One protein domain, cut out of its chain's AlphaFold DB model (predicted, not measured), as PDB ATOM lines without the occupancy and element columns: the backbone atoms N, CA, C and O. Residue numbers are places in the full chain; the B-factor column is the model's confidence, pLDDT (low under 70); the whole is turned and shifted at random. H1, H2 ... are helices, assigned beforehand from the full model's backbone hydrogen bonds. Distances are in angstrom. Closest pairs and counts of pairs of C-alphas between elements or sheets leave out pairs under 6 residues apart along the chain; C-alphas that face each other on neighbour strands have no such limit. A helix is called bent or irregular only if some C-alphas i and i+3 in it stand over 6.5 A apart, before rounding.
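This is residues 231 to 304 of the 438 residues of an uncharacterized protein of Streptomyces sp. WAC07149 (UniProt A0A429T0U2). One long helix, H2, is bent into an L, and two shorter helices pack on it: H1 near the corner of the L, and H3 on both of its arms, on the open side. H1 and H3 meet only the L and not each other, and the link of residues 242 to 252 leads from the end of H1 to the start of the first arm, H2a. The printed part has 74 residues with three named helices, in the order H1, H2, H3, and no named strand; the class is all helix. The whole is compact, with a radius of gyration of the C-alphas of 11.4 A, and its rounded outline spans 31 by 23 by 22 A.

The first helix, H1, residues 231 to 241, is followed by H2, residues 253 to 284. By its hydrogen bonds H2 was assigned as one helix, but it is bent: the C-alphas of residues 265 and 268 are 9.4 A apart. Its arms are H2a, residues 253 to 265, and H2b, residues 268 to 284; residues 266 and 267 belong to neither. The lines of the two arms stand about perpendicular, only just, at 70.2 degrees. The arms are close but not clearly touching, and their closest C-alphas, those of Leu 263 and Met 271, are 7.3 A apart. H1 touches H2a, whose residues 260 to 263 alone take part; the closest C-alphas are those of Asp 231 and Leu 263, 7.1 A apart, and the lines are about perpendicular at 76 degrees. H1 also touches H2b, whose residues 268 to 275 alone take part; the closest C-alphas are those of Leu 235 and Ala 268, 4.5 A apart. H1 and H2b run the same way at a steep tilt of 44 degrees. The last helix, H3, residues 293 to 303, touches H2a, with the C-alphas of Ile 259 and Ile 297 closest at 7.2 A. H3 and H2a run the same way at a steep tilt of 43 degrees. H3 touches H2b as well, there with residues 271 to 278 of H2b alone; the closest C-alphas, those of Ala 275 and Tyr 296, are 6.3 A apart, and the lines are about perpendicular at 75 degrees. H1 and H3 are apart. The helix packing is mostly crossed: of the 4 touching pairs, 0 are at a shallow tilt. In H1, H2a and H2b every O i to N i+4 pair is within hydrogen-bond range; in H3 it is 5 of 7.

H1 begins at C-alpha 231, at (-38.923, 7.402, -22.556), and is 15.3 A long from first to last C-alpha. H2a is 18.4 A long and ends at C-alpha 265, at (-48.583, 5.506, -28.975). H2b, 24.4 A long, runs from Ala 268 to Ala 284. H3 is 14.9 A long and ends at C-alpha 303, at (-57.407, 3.286, -23.031). H3 is neither bent nor irregular, but only just: C-alphas 295 and 298 are 6.5 A apart.

The two C-alphas farthest apart are those of Asp 264 and Gly 286, at 32.5 A. The first and last printed C-alphas, of Asp 231 and Ala 304, are 16.8 A apart. The printed part has no cut. The link from H1 to H2, with 11 residues, is long; the link from H2 to H3, with 8, is short. The mean pLDDT of the printed part is 77.1, and 14 residues are under 70: residues 249 to 250, 290 to 295, 298 to 299 and 301 to 304. The mean pLDDT of H3 is 68.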
ATOM      1  N   ASP A 231     -37.457   7.339 -22.579       77.00
ATOM      2  CA  ASP A 231     -38.923   7.402 -22.556       77.00
ATOM      3  C   ASP A 231     -39.511   6.860 -21.249       77.00
ATOM      4  O   ASP A 231     -40.419   7.455 -20.666       77.00
ATOM      5  N   LEU A 232     -38.943   5.772 -20.716       78.81
ATOM      6  CA  LEU A 232     -39.307   5.268 -19.389       78.81
ATOM      7  C   LEU A 232     -38.903   6.252 -18.288       78.81
ATOM      8  O   LEU A 232     -39.605   6.379 -17.284       78.81
ATOM      9  N   GLN A 233     -37.794   6.972 -18.467       84.69
ATOM     10  CA  GLN A 233     -37.371   8.012 -17.539       84.69
ATOM     11  C   GLN A 233     -38.330   9.213 -17.569       84.69
ATOM     12  O   GLN A 233     -38.679   9.723 -16.502       84.69
ATOM     13  N   ALA A 234     -38.810   9.616 -18.749       84.06
ATOM     14  CA  ALA A 234     -39.839  10.644 -18.901       84.06
ATOM     15  C   ALA A 234     -41.160  10.223 -18.237       84.06
ATOM     16  O   ALA A 234     -41.716  10.972 -17.435       84.06
ATOM     17  N   LEU A 235     -41.611   8.984 -18.466       83.62
ATOM     18  CA  LEU A 235     -42.788   8.431 -17.790       83.62
ATOM     19  C   LEU A 235     -42.618   8.413 -16.268       83.62
ATOM     20  O   LEU A 235     -43.529   8.792 -15.535       83.62
ATOM     21  N   HIS A 236     -41.446   8.015 -15.774       83.12
ATOM     22  CA  HIS A 236     -41.169   8.015 -14.341       83.12
ATOM     23  C   HIS A 236     -41.228   9.423 -13.732       83.12
ATOM     24  O   HIS A 236     -41.746   9.588 -12.627       83.12
ATOM     25  N   GLN A 237     -40.747  10.441 -14.452       86.06
ATOM     26  CA  GLN A 237     -40.849  11.837 -14.022       86.06
ATOM     27  C   GLN A 237     -42.302  12.322 -13.986       86.06
ATOM     28  O   GLN A 237     -42.706  12.921 -12.990       86.06
ATOM     29  N   GLU A 238     -43.103  12.029 -15.015       85.88
ATOM     30  CA  GLU A 238     -44.519  12.424 -15.059       85.88
ATOM     31  C   GLU A 238     -45.351  11.739 -13.969       85.88
ATOM     32  O   GLU A 238     -46.153  12.378 -13.285       85.88
ATOM     33  N   LEU A 239     -45.101  10.454 -13.712       81.81
ATOM     34  CA  LEU A 239     -45.712   9.740 -12.590       81.81
ATOM     35  C   LEU A 239     -45.297  10.349 -11.243       81.81
ATOM     36  O   LEU A 239     -46.141  10.541 -10.367       81.81
ATOM     37  N   GLY A 240     -44.026  10.736 -11.099       82.69
ATOM     38  CA  GLY A 240     -43.528  11.458  -9.929       82.69
ATOM     39  C   GLY A 240     -44.227  12.805  -9.714       82.69
ATOM     40  O   GLY A 240     -44.621  13.116  -8.589       82.69
ATOM     41  N   ARG A 241     -44.467  13.574 -10.788       82.50
ATOM     42  CA  ARG A 241     -45.250  14.827 -10.746       82.50
ATOM     43  C   ARG A 241     -46.689  14.582 -10.294       82.50
ATOM     44  O   ARG A 241     -47.216  15.348  -9.491       82.50
ATOM     45  N   ALA A 242     -47.288  13.472 -10.726       73.19
ATOM     46  CA  ALA A 242     -48.608  13.025 -10.285       73.19
ATOM     47  C   ALA A 242     -48.627  12.421  -8.861       73.19
ATOM     48  O   ALA A 242     -49.678  11.959  -8.414       73.19
ATOM     49  N   LYS A 243     -47.492  12.426  -8.140       81.56
ATOM     50  CA  LYS A 243     -47.294  11.787  -6.823       81.56
ATOM     51  C   LYS A 243     -47.594  10.282  -6.827       81.56
ATOM     52  O   LYS A 243     -47.966   9.713  -5.802       81.56
ATOM     53  N   LEU A 244     -47.417   9.630  -7.975       76.44
ATOM     54  CA  LEU A 244     -47.566   8.189  -8.137       76.44
ATOM     55  C   LEU A 244     -46.195   7.528  -8.080       76.44
ATOM     56  O   LEU A 244     -45.363   7.677  -8.975       76.44
ATOM     57  N   THR A 245     -45.964   6.751  -7.029       74.38
ATOM     58  CA  THR A 245     -44.755   5.936  -6.922       74.38
ATOM     59  C   THR A 245     -44.975   4.621  -7.650       74.38
ATOM     60  O   THR A 245     -45.829   3.825  -7.258       74.38
ATOM     61  N   VAL A 246     -44.183   4.384  -8.694       70.50
ATOM     62  CA  VAL A 246     -44.281   3.178  -9.517       70.50
ATOM     63  C   VAL A 246     -43.059   2.291  -9.323       70.50
ATOM     64  O   VAL A 246     -41.912   2.733  -9.405       70.50
ATOM     65  N   ARG A 247     -43.323   1.014  -9.042       70.25
ATOM     66  CA  ARG A 247     -42.310  -0.030  -8.883       70.25
ATOM     67  C   ARG A 247     -42.081  -0.751 -10.214       70.25
ATOM     68  O   ARG A 247     -42.950  -1.491 -10.661       70.25
ATOM     69  N   TRP A 248     -40.915  -0.520 -10.824       70.06
ATOM     70  CA  TRP A 248     -40.497  -1.108 -12.114       70.06
ATOM     71  C   TRP A 248     -39.805  -2.471 -12.001       70.06
ATOM     72  O   TRP A 248     -39.595  -3.156 -12.998       70.06
ATOM     73  N   HIS A 249     -39.393  -2.845 -10.792       60.59
ATOM     74  CA  HIS A 249     -38.782  -4.139 -10.528       60.59
ATOM     75  C   HIS A 249     -39.842  -5.215 -10.771       60.59
ATOM     76  O   HIS A 249     -40.919  -5.113 -10.197       60.59
ATOM     77  N   GLU A 250     -39.522  -6.208 -11.608       68.25
ATOM     78  CA  GLU A 250     -40.358  -7.367 -12.000       68.25
ATOM     79  C   GLU A 250     -41.130  -7.271 -13.324       68.25
ATOM     80  O   GLU A 250     -41.938  -8.158 -13.612       68.25
ATOM     81  N   LEU A 251     -40.858  -6.278 -14.175       70.69
ATOM     82  CA  LEU A 251     -41.373  -6.331 -15.545       70.69
ATOM     83  C   LEU A 251     -40.720  -7.476 -16.325       70.69
ATOM     84  O   LEU A 251     -39.497  -7.571 -16.429       70.69
ATOM     85  N   SER A 252     -41.552  -8.342 -16.896       78.12
ATOM     86  CA  SER A 252     -41.114  -9.303 -17.902       78.12
ATOM     87  C   SER A 252     -40.702  -8.581 -19.198       78.12
ATOM     88  O   SER A 252     -41.095  -7.430 -19.422       78.12
ATOM     89  N   PRO A 253     -39.941  -9.239 -20.092       74.88
ATOM     90  CA  PRO A 253     -39.604  -8.668 -21.396       74.88
ATOM     91  C   PRO A 253     -40.839  -8.271 -22.217       74.88
ATOM     92  O   PRO A 253     -40.839  -7.223 -22.852       74.88
ATOM     93  N   VAL A 254     -41.913  -9.066 -22.143       75.00
ATOM     94  CA  VAL A 254     -43.183  -8.794 -22.840       75.00
ATOM     95  C   VAL A 254     -43.859  -7.546 -22.276       75.00
ATOM     96  O   VAL A 254     -44.269  -6.671 -23.029       75.00
ATOM     97  N   GLU A 255     -43.933  -7.422 -20.949       77.12
ATOM     98  CA  GLU A 255     -44.501  -6.233 -20.300       77.12
ATOM     99  C   GLU A 255     -43.686  -4.979 -20.601       77.12
ATOM    100  O   GLU A 255     -44.253  -3.921 -20.850       77.12
ATOM    101  N   SER A 256     -42.360  -5.110 -20.637       77.88
ATOM    102  CA  SER A 256     -41.467  -4.015 -21.017       77.88
ATOM    103  C   SER A 256     -41.691  -3.580 -22.470       77.88
ATOM    104  O   SER A 256     -41.741  -2.381 -22.733       77.88
ATOM    105  N   GLY A 257     -41.883  -4.536 -23.388       79.06
ATOM    106  CA  GLY A 257     -42.228  -4.271 -24.788       79.06
ATOM    107  C   GLY A 257     -43.566  -3.546 -24.935       79.06
ATOM    108  O   GLY A 257     -43.625  -2.499 -25.569       79.06
ATOM    109  N   MET A 258     -44.611  -4.026 -24.254       80.12
ATOM    110  CA  MET A 258     -45.925  -3.373 -24.265       80.12
ATOM    111  C   MET A 258     -45.869  -1.945 -23.716       80.12
ATOM    112  O   MET A 258     -46.514  -1.054 -24.255       80.12
ATOM    113  N   ILE A 259     -45.099  -1.695 -22.652       82.88
ATOM    114  CA  ILE A 259     -44.946  -0.336 -22.110       82.88
ATOM    115  C   ILE A 259     -44.241   0.576 -23.112       82.88
ATOM    116  O   ILE A 259     -44.623   1.735 -23.222       82.88
ATOM    117  N   ALA A 260     -43.236   0.074 -23.833       81.31
ATOM    118  CA  ALA A 260     -42.556   0.848 -24.866       81.31
ATOM    119  C   ALA A 260     -43.508   1.205 -26.021       81.31
ATOM    120  O   ALA A 260     -43.578   2.368 -26.404       81.31
ATOM    121  N   GLU A 261     -44.299   0.244 -26.508       81.75
ATOM    122  CA  GLU A 261     -45.316   0.486 -27.543       81.75
ATOM    123  C   GLU A 261     -46.394   1.475 -27.075       81.75
ATOM    124  O   GLU A 261     -46.777   2.387 -27.805       81.75
ATOM    125  N   LEU A 262     -46.860   1.342 -25.830       81.06
ATOM    126  CA  LEU A 262     -47.822   2.273 -25.242       81.06
ATOM    127  C   LEU A 262     -47.230   3.672 -25.066       81.06
ATOM    128  O   LEU A 262     -47.938   4.653 -25.278       81.06
ATOM    129  N   LEU A 263     -45.953   3.776 -24.692       83.75
ATOM    130  CA  LEU A 263     -45.260   5.056 -24.579       83.75
ATOM    131  C   LEU A 263     -45.142   5.757 -25.926       83.75
ATOM    132  O   LEU A 263     -45.376   6.962 -25.984       83.75
ATOM    133  N   ASP A 264     -44.839   5.014 -26.987       81.12
ATOM    134  CA  ASP A 264     -44.786   5.541 -28.351       81.12
ATOM    135  C   ASP A 264     -46.177   5.997 -28.833       81.12
ATOM    136  O   ASP A 264     -46.338   7.083 -29.388       81.12
ATOM    137  N   ALA A 265     -47.220   5.215 -28.536       82.06
ATOM    138  CA  ALA A 265     -48.583   5.506 -28.975       82.06
ATOM    139  C   ALA A 265     -49.264   6.654 -28.203       82.06
ATOM    140  O   ALA A 265     -49.966   7.477 -28.798       82.06
ATOM    141  N   LEU A 266     -49.118   6.688 -26.874       81.19
ATOM    142  CA  LEU A 266     -49.838   7.606 -25.979       81.19
ATOM    143  C   LEU A 266     -48.991   8.790 -25.510       81.19
ATOM    144  O   LEU A 266     -49.540   9.838 -25.163       81.19
ATOM    145  N   GLY A 267     -47.673   8.619 -25.447       87.06
ATOM    146  CA  GLY A 267     -46.776   9.528 -24.750       87.06
ATOM    147  C   GLY A 267     -46.833   9.389 -23.222       87.06
ATOM    148  O   GLY A 267     -47.828   8.974 -22.616       87.06
ATOM    149  N   ALA A 268     -45.740   9.796 -22.574       84.06
ATOM    150  CA  ALA A 268     -45.560   9.708 -21.124       84.06
ATOM    151  C   ALA A 268     -46.641  10.461 -20.321       84.06
ATOM    152  O   ALA A 268     -47.138   9.952 -19.313       84.06
ATOM    153  N   GLU A 269     -47.038  11.653 -20.776       82.25
ATOM    154  CA  GLU A 269     -48.010  12.498 -20.073       82.25
ATOM    155  C   GLU A 269     -49.401  11.848 -20.020       82.25
ATOM    156  O   GLU A 269     -50.035  11.784 -18.962       82.25
ATOM    157  N   GLN A 270     -49.880  11.317 -21.148       83.69
ATOM    158  CA  GLN A 270     -51.200  10.697 -21.218       83.69
ATOM    159  C   GLN A 270     -51.250   9.405 -20.395       83.69
ATOM    160  O   GLN A 270     -52.220   9.174 -19.668       83.69
ATOM    161  N   MET A 271     -50.186   8.597 -20.433       84.69
ATOM    162  CA  MET A 271     -50.069   7.411 -19.582       84.69
ATOM    163  C   MET A 271     -50.095   7.764 -18.090       84.69
ATOM    164  O   MET A 271     -50.799   7.100 -17.321       84.69
ATOM    165  N   ALA A 272     -49.402   8.832 -17.678       82.12
ATOM    166  CA  ALA A 272     -49.428   9.320 -16.299       82.12
ATOM    167  C   ALA A 272     -50.827   9.806 -15.880       82.12
ATOM    168  O   ALA A 272     -51.289   9.483 -14.782       82.12
ATOM    169  N   ARG A 273     -51.560  10.500 -16.766       83.12
ATOM    170  CA  ARG A 273     -52.958  10.905 -16.520       83.12
ATOM    171  C   ARG A 273     -53.883   9.702 -16.331       83.12
ATOM    172  O   ARG A 273     -54.722   9.721 -15.430       83.12
ATOM    173  N   ILE A 274     -53.736   8.655 -17.146       83.19
ATOM    174  CA  ILE A 274     -54.518   7.416 -17.000       83.19
ATOM    175  C   ILE A 274     -54.175   6.729 -15.673       83.19
ATOM    176  O   ILE A 274     -55.081   6.351 -14.927       83.19
ATOM    177  N   ALA A 275     -52.889   6.628 -15.328       83.62
ATOM    178  CA  ALA A 275     -52.451   6.046 -14.058       83.62
ATOM    179  C   ALA A 275     -53.019   6.808 -12.842       83.62
ATOM    180  O   ALA A 275     -53.458   6.210 -11.860       83.62
ATOM    181  N   TRP A 276     -53.097   8.136 -12.928       83.38
ATOM    182  CA  TRP A 276     -53.688   8.962 -11.879       83.38
ATOM    183  C   TRP A 276     -55.198   8.755 -11.742       83.38
ATOM    184  O   TRP A 276     -55.690   8.500 -10.642       83.38
ATOM    185  N   LYS A 277     -55.942   8.792 -12.857       84.31
ATOM    186  CA  LYS A 277     -57.401   8.585 -12.844       84.31
ATOM    187  C   LYS A 277     -57.777   7.210 -12.296       84.31
ATOM    188  O   LYS A 277     -58.688   7.100 -11.482       84.31
ATOM    189  N   THR A 278     -57.060   6.178 -12.724       82.12
ATOM    190  CA  THR A 278     -57.312   4.791 -12.312       82.12
ATOM    191  C   THR A 278     -56.992   4.564 -10.842       82.12
ATOM    192  O   THR A 278     -57.775   3.925 -10.142       82.12
ATOM    193  N   THR A 279     -55.913   5.161 -10.339       81.06
ATOM    194  CA  THR A 279     -55.602   5.139  -8.906       81.06
ATOM    195  C   THR A 279     -56.658   5.844  -8.077       81.06
ATOM    196  O   THR A 279     -57.117   5.284  -7.086       81.06
ATOM    197  N   ASN A 280     -57.105   7.029  -8.493       82.19
ATOM    198  CA  ASN A 280     -58.157   7.742  -7.772       82.19
ATOM    199  C   ASN A 280     -59.476   6.966  -7.764       82.19
ATOM    200  O   ASN A 280     -60.135   6.908  -6.730       82.19
ATOM    201  N   ALA A 281     -59.841   6.334  -8.882       80.12
ATOM    202  CA  ALA A 281     -61.021   5.479  -8.954       80.12
ATOM    203  C   ALA A 281     -60.901   4.256  -8.026       80.12
ATOM    204  O   ALA A 281     -61.857   3.914  -7.332       80.12
ATOM    205  N   ALA A 282     -59.723   3.624  -7.960       79.25
ATOM    206  CA  ALA A 282     -59.467   2.516  -7.042       79.25
ATOM    207  C   ALA A 282     -59.593   2.953  -5.574       79.25
ATOM    208  O   ALA A 282     -60.287   2.292  -4.802       79.25
ATOM    209  N   VAL A 283     -58.996   4.092  -5.210       82.62
ATOM    210  CA  VAL A 283     -59.077   4.660  -3.855       82.62
ATOM    211  C   VAL A 283     -60.518   5.027  -3.492       82.62
ATOM    212  O   VAL A 283     -60.973   4.690  -2.402       82.62
ATOM    213  N   ALA A 284     -61.267   5.647  -4.409       81.19
ATOM    214  CA  ALA A 284     -62.680   5.974  -4.202       81.19
ATOM    215  C   ALA A 284     -63.548   4.720  -3.987       81.19
ATOM    216  O   ALA A 284     -64.505   4.756  -3.220       81.19
ATOM    217  N   ALA A 285     -63.180   3.597  -4.609       79.31
ATOM    218  CA  ALA A 285     -63.819   2.297  -4.412       79.31
ATOM    219  C   ALA A 285     -63.332   1.544  -3.153       79.31
ATOM    220  O   ALA A 285     -63.631   0.360  -2.998       79.31
ATOM    221  N   GLY A 286     -62.543   2.181  -2.278       86.56
ATOM    222  CA  GLY A 286     -61.985   1.564  -1.068       86.56
ATOM    223  C   GLY A 286     -60.884   0.531  -1.336       86.56
ATOM    224  O   GLY A 286     -60.502  -0.216  -0.435       86.56
ATOM    225  N   LYS A 287     -60.369   0.458  -2.569       82.25
ATOM    226  CA  LYS A 287     -59.263  -0.433  -2.934       82.25
ATOM    227  C   LYS A 287     -57.932   0.240  -2.613       82.25
ATOM    228  O   LYS A 287     -57.811   1.465  -2.606       82.25
ATOM    229  N   GLN A 288     -56.910  -0.579  -2.374       76.50
ATOM    230  CA  GLN A 288     -55.550  -0.075  -2.215       76.50
ATOM    231  C   GLN A 288     -55.109   0.649  -3.499       76.50
ATOM    232  O   GLN A 288     -55.416   0.163  -4.596       76.50
ATOM    233  N   PRO A 289     -54.399   1.787  -3.389       73.94
ATOM    234  CA  PRO A 289     -53.876   2.473  -4.554       73.94
ATOM    235  C   PRO A 289     -52.979   1.516  -5.345       73.94
ATOM    236  O   PRO A 289     -52.161   0.782  -4.786       73.94
ATOM    237  N   ALA A 290     -53.147   1.487  -6.664       65.44
ATOM    238  CA  ALA A 290     -52.335   0.631  -7.508       65.44
ATOM    239  C   ALA A 290     -50.891   1.163  -7.523       65.44
ATOM    240  O   ALA A 290     -50.608   2.217  -8.078       65.44
ATOM    241  N   HIS A 291     -49.946   0.454  -6.908       65.50
ATOM    242  CA  HIS A 291     -48.535   0.883  -6.856       65.50
ATOM    243  C   HIS A 291     -47.634   0.178  -7.884       65.50
ATOM    244  O   HIS A 291     -46.419   0.397  -7.925       65.50
ATOM    245  N   HIS A 292     -48.214  -0.692  -8.715       64.56
ATOM    246  CA  HIS A 292     -47.475  -1.589  -9.599       64.56
ATOM    247  C   HIS A 292     -47.843  -1.358 -11.060       64.56
ATOM    248  O   HIS A 292     -49.021  -1.286 -11.397       64.56
ATOM    249  N   VAL A 293     -46.829  -1.323 -11.929       65.25
ATOM    250  CA  VAL A 293     -46.981  -1.120 -13.380       65.25
ATOM    251  C   VAL A 293     -47.984  -2.104 -13.990       65.25
ATOM    252  O   VAL A 293     -48.833  -1.698 -14.773       65.25
ATOM    253  N   ARG A 294     -47.959  -3.376 -13.565       69.56
ATOM    254  CA  ARG A 294     -48.888  -4.427 -14.023       69.56
ATOM    255  C   ARG A 294     -50.359  -4.053 -13.902       69.56
ATOM    256  O   ARG A 294     -51.139  -4.352 -14.798       69.56
ATOM    257  N   ALA A 295     -50.731  -3.391 -12.807       69.31
ATOM    258  CA  ALA A 295     -52.107  -2.965 -12.588       69.31
ATOM    259  C   ALA A 295     -52.543  -1.897 -13.603       69.31
ATOM    260  O   ALA A 295     -53.723  -1.800 -13.924       69.31
ATOM    261  N   TYR A 296     -51.590  -1.125 -14.128       72.44
ATOM    262  CA  TYR A 296     -51.853  -0.089 -15.114       72.44
ATOM    263  C   TYR A 296     -51.761  -0.580 -16.552       72.44
ATOM    264  O   TYR A 296     -52.497  -0.048 -17.368       72.44
ATOM    265  N   ILE A 297     -50.931  -1.584 -16.869       73.00
ATOM    266  CA  ILE A 297     -50.781  -2.099 -18.245       73.00
ATOM    267  C   ILE A 297     -52.140  -2.467 -18.840       73.00
ATOM    268  O   ILE A 297     -52.475  -1.975 -19.910       73.00
ATOM    269  N   ASN A 298     -52.955  -3.256 -18.134       66.06
ATOM    270  CA  ASN A 298     -54.277  -3.642 -18.638       66.06
ATOM    271  C   ASN A 298     -55.165  -2.422 -18.908       66.06
ATOM    272  O   ASN A 298     -55.847  -2.357 -19.927       66.06
ATOM    273  N   THR A 299     -55.122  -1.431 -18.023       69.25
ATOM    274  CA  THR A 299     -55.926  -0.218 -18.167       69.25
ATOM    275  C   THR A 299     -55.397   0.695 -19.272       69.25
ATOM    276  O   THR A 299     -56.169   1.311 -19.996       69.25
ATOM    277  N   TRP A 300     -54.080   0.766 -19.450       75.69
ATOM    278  CA  TRP A 300     -53.461   1.473 -20.563       75.69
ATOM    279  C   TRP A 300     -53.778   0.802 -21.888       75.69
ATOM    280  O   TRP A 300     -54.053   1.519 -22.829       75.69
ATOM    281  N   VAL A 301     -53.817  -0.528 -21.962       66.88
ATOM    282  CA  VAL A 301     -54.246  -1.252 -23.169       66.88
ATOM    283  C   VAL A 301     -55.712  -0.955 -23.496       66.88
ATOM    284  O   VAL A 301     -56.045  -0.750 -24.655       66.88
ATOM    285  N   GLN A 302     -56.584  -0.862 -22.487       60.06
ATOM    286  CA  GLN A 302     -57.996  -0.503 -22.684       60.06
ATOM    287  C   GLN A 302     -58.205   0.951 -23.129       60.06
ATOM    288  O   GLN A 302     -59.178   1.254 -23.814       60.06
ATOM    289  N   HIS A 303     -57.324   1.859 -22.708       56.16
ATOM    290  CA  HIS A 303     -57.407   3.286 -23.031       56.16
ATOM    291  C   HIS A 303     -56.440   3.733 -24.123       56.16
ATOM    292  O   HIS A 303     -56.484   4.898 -24.526       56.16
ATOM    293  N   ALA A 304     -55.569   2.841 -24.588       51.12
ATOM    294  CA  ALA A 304     -54.793   3.048 -25.785       51.12
ATOM    295  C   ALA A 304     -55.822   3.250 -26.890       51.12
ATOM    296  O   ALA A 304     -56.674   2.378 -27.092       51.12
TER     297      ALA A 304